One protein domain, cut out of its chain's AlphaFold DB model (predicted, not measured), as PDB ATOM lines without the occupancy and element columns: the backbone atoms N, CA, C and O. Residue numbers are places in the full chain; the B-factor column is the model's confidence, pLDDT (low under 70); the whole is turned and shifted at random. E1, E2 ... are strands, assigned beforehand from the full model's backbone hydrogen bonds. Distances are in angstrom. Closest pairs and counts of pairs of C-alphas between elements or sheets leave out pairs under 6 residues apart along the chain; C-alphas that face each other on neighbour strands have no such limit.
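What this domain is: This is residues 98 to 138 of the 293 residues of the protein "Fibronectin type III protein" of Morganella morganii (UniProt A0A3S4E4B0). With little regular structure, the printed part is a small sheet of three short strands side by side, E1, E2 and E3, with a long loop between E1 and E2 and a leading tail whose residues 98 to 104 stick out. The 41 printed residues hold no named helix; the class is all strand, with 10 residues in strands. In chain and sheet order, E1 E2 E3 form a meander, each strand the antiparallel neighbour of the one before. The whole is loose, with a radius of gyration of the C-alphas of 11.4 A and spans of 33 by 25 by 19 A.

How they stand to each other: E1, residues 109 to 111, and E2, residues 123 to 126, form an antiparallel hairpin at 178 degrees, with N 125 and O 110 2.8 A apart. E2 and E3, residues 132 to 134, form another at 179 degrees, with N 133 and O 124 2.8 A apart.

Where its parts are: E1, 6.3 A long, begins at C-alpha 109 (43.320, -13.183, 17.236). E2 is 9.9 A long. E3, 6.7 A, ends at C-alpha 134 (38.437, -19.329, 28.093).

The domain as a whole: The C-alphas farthest apart, of Lys 102 and Ala 118, are 33.4 A apart. The link E1 to E2 is long. The printed part has no cut, and no printed residue is under 70 in pLDDT.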
ATOM      1  N   GLU A  98      24.076 -13.890  11.036       94.25
ATOM      2  CA  GLU A  98      24.721 -15.203  11.079       94.25
ATOM      3  C   GLU A  98      25.810 -15.309  10.000       94.25
ATOM      4  O   GLU A  98      25.707 -14.722   8.919       94.25
ATOM      5  N   ALA A  99      26.870 -16.071  10.284       93.75
ATOM      6  CA  ALA A  99      27.938 -16.362   9.334       93.75
ATOM      7  C   ALA A  99      28.225 -17.868   9.280       93.75
ATOM      8  O   ALA A  99      28.713 -18.457  10.243       93.75
ATOM      9  N   TRP A 100      27.996 -18.483   8.119       95.19
ATOM     10  CA  TRP A 100      28.458 -19.840   7.838       95.19
ATOM     11  C   TRP A 100      29.823 -19.792   7.147       95.19
ATOM     12  O   TRP A 100      29.940 -19.365   5.997       95.19
ATOM     13  N   ILE A 101      30.873 -20.216   7.853       95.50
ATOM     14  CA  ILE A 101      32.257 -20.136   7.375       95.50
ATOM     15  C   ILE A 101      32.824 -21.546   7.219       95.50
ATOM     16  O   ILE A 101      33.079 -22.237   8.202       95.50
ATOM     17  N   LYS A 102      33.078 -21.969   5.973       97.62
ATOM     18  CA  LYS A 102      33.696 -23.277   5.684       97.62
ATOM     19  C   LYS A 102      35.133 -23.385   6.215       97.62
ATOM     20  O   LYS A 102      35.546 -24.452   6.656       97.62
ATOM     21  N   SER A 103      35.903 -22.300   6.135       95.88
ATOM     22  CA  SER A 103      37.288 -22.227   6.611       95.88
ATOM     23  C   SER A 103      37.659 -20.788   6.957       95.88
ATOM     24  O   SER A 103      37.378 -19.888   6.165       95.88
ATOM     25  N   LEU A 104      38.333 -20.586   8.090       95.31
ATOM     26  CA  LEU A 104      38.825 -19.285   8.542       95.31
ATOM     27  C   LEU A 104      40.313 -19.386   8.889       95.31
ATOM     28  O   LEU A 104      40.697 -20.207   9.718       95.31
ATOM     29  N   LEU A 105      41.136 -18.530   8.280       95.44
ATOM     30  CA  LEU A 105      42.520 -18.318   8.692       95.44
ATOM     31  C   LEU A 105      42.581 -17.061   9.565       95.44
ATOM     32  O   LEU A 105      42.359 -15.955   9.077       95.44
ATOM     33  N   VAL A 106      42.883 -17.234  10.849       96.56
ATOM     34  CA  VAL A 106      43.072 -16.130  11.798       96.56
ATOM     35  C   VAL A 106      44.564 -15.802  11.867       96.56
ATOM     36  O   VAL A 106      45.367 -16.693  12.116       96.56
ATOM     37  N   ILE A 107      44.937 -14.542  11.623       96.81
ATOM     38  CA  ILE A 107      46.348 -14.099  11.586       96.81
ATOM     39  C   ILE A 107      46.798 -13.459  12.905       96.81
ATOM     40  O   ILE A 107      47.969 -13.545  13.267       96.81
ATOM     41  N   ASP A 108      45.881 -12.800  13.616       97.00
ATOM     42  CA  ASP A 108      46.171 -12.136  14.890       97.00
ATOM     43  C   ASP A 108      45.434 -12.833  16.033       97.00
ATOM     44  O   ASP A 108      46.028 -13.627  16.760       97.00
ATOM     45  N   LYS A 109      44.123 -12.606  16.156       97.12
ATOM     46  CA  LYS A 109      43.320 -13.183  17.236       97.12
ATOM     47  C   LYS A 109      41.827 -13.230  16.927       97.12
ATOM     48  O   LYS A 109      41.328 -12.443  16.125       97.12
ATOM     49  N   LEU A 110      41.127 -14.120  17.623       97.50
ATOM     50  CA  LEU A 110      39.673 -14.122  17.793       97.50
ATOM     51  C   LEU A 110      39.383 -13.956  19.289       97.50
ATOM     52  O   LEU A 110      39.899 -14.731  20.090       97.50
ATOM     53  N   GLN A 111      38.599 -12.957  19.685       97.44
ATOM     54  CA  GLN A 111      38.345 -12.674  21.103       97.44
ATOM     55  C   GLN A 111      36.954 -12.090  21.333       97.44
ATOM     56  O   GLN A 111      36.351 -11.540  20.410       97.44
ATOM     57  N   SER A 112      36.478 -12.154  22.575       97.44
ATOM     58  CA  SER A 112      35.330 -11.355  23.001       97.44
ATOM     59  C   SER A 112      35.711  -9.880  23.168       97.44
ATOM     60  O   SER A 112      36.873  -9.533  23.397       97.44
ATOM     61  N   GLU A 113      34.718  -8.995  23.078       96.19
ATOM     62  CA  GLU A 113      34.906  -7.552  23.287       96.19
ATOM     63  C   GLU A 113      35.440  -7.241  24.696       96.19
ATOM     64  O   GLU A 113      36.315  -6.400  24.871       96.19
ATOM     65  N   ASN A 114      34.959  -7.974  25.700       96.44
ATOM     66  CA  ASN A 114      35.287  -7.790  27.112       96.44
ATOM     67  C   ASN A 114      36.468  -8.645  27.610       96.44
ATOM     68  O   ASN A 114      36.561  -8.879  28.818       96.44
ATOM     69  N   TYR A 115      37.306  -9.177  26.714       97.50
ATOM     70  CA  TYR A 115      38.441 -10.006  27.116       97.50
ATOM     71  C   TYR A 115      39.402  -9.227  28.029       97.50
ATOM     72  O   TYR A 115      39.922  -8.176  27.653       97.50
ATOM     73  N   ASP A 116      39.648  -9.775  29.218       96.25
ATOM     74  CA  ASP A 116      40.582  -9.252  30.214       96.25
ATOM     75  C   ASP A 116      41.255 -10.431  30.924       96.25
ATOM     76  O   ASP A 116      40.618 -11.133  31.712       96.25
ATOM     77  N   SER A 117      42.542 -10.637  30.642       92.75
ATOM     78  CA  SER A 117      43.329 -11.740  31.210       92.75
ATOM     79  C   SER A 117      43.535 -11.591  32.723       92.75
ATOM     80  O   SER A 117      43.510 -12.572  33.464       92.75
ATOM     81  N   ALA A 118      43.690 -10.357  33.220       94.44
ATOM     82  CA  ALA A 118      43.889 -10.111  34.648       94.44
ATOM     83  C   ALA A 118      42.578 -10.288  35.427       94.44
ATOM     84  O   ALA A 118      42.557 -10.904  36.493       94.44
ATOM     85  N   GLY A 119      41.479  -9.772  34.873       93.94
ATOM     86  CA  GLY A 119      40.135  -9.898  35.430       93.94
ATOM     87  C   GLY A 119      39.442 -11.231  35.148       93.94
ATOM     88  O   GLY A 119      38.330 -11.421  35.641       93.94
ATOM     89  N   LYS A 120      40.071 -12.135  34.381       94.81
ATOM     90  CA  LYS A 120      39.527 -13.433  33.953       94.81
ATOM     91  C   LYS A 120      38.141 -13.309  33.315       94.81
ATOM     92  O   LYS A 120      37.187 -13.957  33.739       94.81
ATOM     93  N   LYS A 121      38.006 -12.450  32.303       97.31
ATOM     94  CA  LYS A 121      36.746 -12.244  31.571       97.31
ATOM     95  C   LYS A 121      36.889 -12.596  30.104       97.31
ATOM     96  O   LYS A 121      37.939 -12.392  29.502       97.31
ATOM     97  N   GLY A 122      35.796 -13.084  29.523       97.75
ATOM     98  CA  GLY A 122      35.725 -13.332  28.090       97.75
ATOM     99  C   GLY A 122      36.608 -14.491  27.620       97.75
ATOM    100  O   GLY A 122      36.955 -15.385  28.398       97.75
ATOM    101  N   PHE A 123      36.959 -14.467  26.333       98.44
ATOM    102  CA  PHE A 123      37.858 -15.448  25.729       98.44
ATOM    103  C   PHE A 123      38.831 -14.813  24.732       98.44
ATOM    104  O   PHE A 123      38.540 -13.771  24.140       98.44
ATOM    105  N   LEU A 124      39.950 -15.501  24.508       98.12
ATOM    106  CA  LEU A 124      40.962 -15.188  23.506       98.12
ATOM    107  C   LEU A 124      41.449 -16.478  22.838       98.12
ATOM    108  O   LEU A 124      41.804 -17.435  23.517       98.12
ATOM    109  N   ILE A 125      41.537 -16.469  21.512       97.88
ATOM    110  CA  ILE A 125      42.326 -17.406  20.712       97.88
ATOM    111  C   ILE A 125      43.384 -16.573  19.995       97.88
ATOM    112  O   ILE A 125      43.067 -15.814  19.077       97.88
ATOM    113  N   ASP A 126      44.631 -16.690  20.436       97.38
ATOM    114  CA  ASP A 126      45.777 -15.969  19.891       97.38
ATOM    115  C   ASP A 126      46.470 -16.834  18.834       97.38
ATOM    116  O   ASP A 126      47.096 -17.853  19.140       97.38
ATOM    117  N   ALA A 127      46.366 -16.419  17.572       97.75
ATOM    118  CA  ALA A 127      46.924 -17.157  16.446       97.75
ATOM    119  C   ALA A 127      48.449 -17.004  16.320       97.75
ATOM    120  O   ALA A 127      49.091 -17.823  15.664       97.75
ATOM    121  N   LYS A 128      49.046 -15.989  16.958       96.75
ATOM    122  CA  LYS A 128      50.499 -15.772  16.954       96.75
ATOM    123  C   LYS A 128      51.204 -16.667  17.962       96.75
ATOM    124  O   LYS A 128      52.297 -17.149  17.682       96.75
ATOM    125  N   THR A 129      50.601 -16.875  19.133       96.88
ATOM    126  CA  THR A 129      51.194 -17.697  20.204       96.88
ATOM    127  C   THR A 129      50.630 -19.114  20.276       96.88
ATOM    128  O   THR A 129      51.231 -19.971  20.920       96.88
ATOM    129  N   GLY A 130      49.485 -19.372  19.639       95.56
ATOM    130  CA  GLY A 130      48.755 -20.636  19.742       95.56
ATOM    131  C   GLY A 130      48.032 -20.819  21.080       95.56
ATOM    132  O   GLY A 130      47.509 -21.900  21.349       95.56
ATOM    133  N   LYS A 131      48.008 -19.790  21.936       96.06
ATOM    134  CA  LYS A 131      47.314 -19.833  23.224       96.06
ATOM    135  C   LYS A 131      45.817 -19.636  23.034       96.06
ATOM    136  O   LYS A 131      45.379 -18.810  22.235       96.06
ATOM    137  N   ALA A 132      45.044 -20.351  23.840       97.06
ATOM    138  CA  ALA A 132      43.622 -20.112  23.989       97.06
ATOM    139  C   ALA A 132      43.285 -19.955  25.474       97.06
ATOM    140  O   ALA A 132      43.696 -20.771  26.297       97.06
ATOM    141  N   GLU A 133      42.545 -18.904  25.806       97.31
ATOM    142  CA  GLU A 133      42.073 -18.604  27.152       97.31
ATOM    143  C   GLU A 133      40.547 -18.515  27.120       97.31
ATOM    144  O   GLU A 133      39.980 -17.704  26.389       97.31
ATOM    145  N   PHE A 134      39.885 -19.357  27.912       97.38
ATOM    146  CA  PHE A 134      38.437 -19.329  28.093       97.38
ATOM    147  C   PHE A 134      38.131 -19.281  29.587       97.38
ATOM    148  O   PHE A 134      38.270 -20.285  30.283       97.38
ATOM    149  N   ASN A 135      37.715 -18.116  30.080       96.38
ATOM    150  CA  ASN A 135      37.609 -17.889  31.521       96.38
ATOM    151  C   ASN A 135      36.394 -18.561  32.182       96.38
ATOM    152  O   ASN A 135      36.453 -18.914  33.356       96.38
ATOM    153  N   GLU A 136      35.320 -18.801  31.427       95.12
ATOM    154  CA  GLU A 136      34.089 -19.442  31.917       95.12
ATOM    155  C   GLU A 136      33.631 -20.580  30.982       95.12
ATOM    156  O   GLU A 136      32.461 -20.701  30.616       95.12
ATOM    157  N   ALA A 137      34.571 -21.421  30.538       95.75
ATOM    158  CA  ALA A 137      34.259 -22.531  29.639       95.75
ATOM    159  C   ALA A 137      33.457 -23.649  30.326       95.75
ATOM    160  O   ALA A 137      33.838 -24.163  31.376       95.75
ATOM    161  N   ILE A 138      32.411 -24.126  29.647       96.81
ATOM    162  CA  ILE A 138      31.761 -25.406  29.953       96.81
ATOM    163  C   ILE A 138      32.212 -26.428  28.908       96.81
ATOM    164  O   ILE A 138      31.768 -26.392  27.761       96.81
TER     165      ILE A 138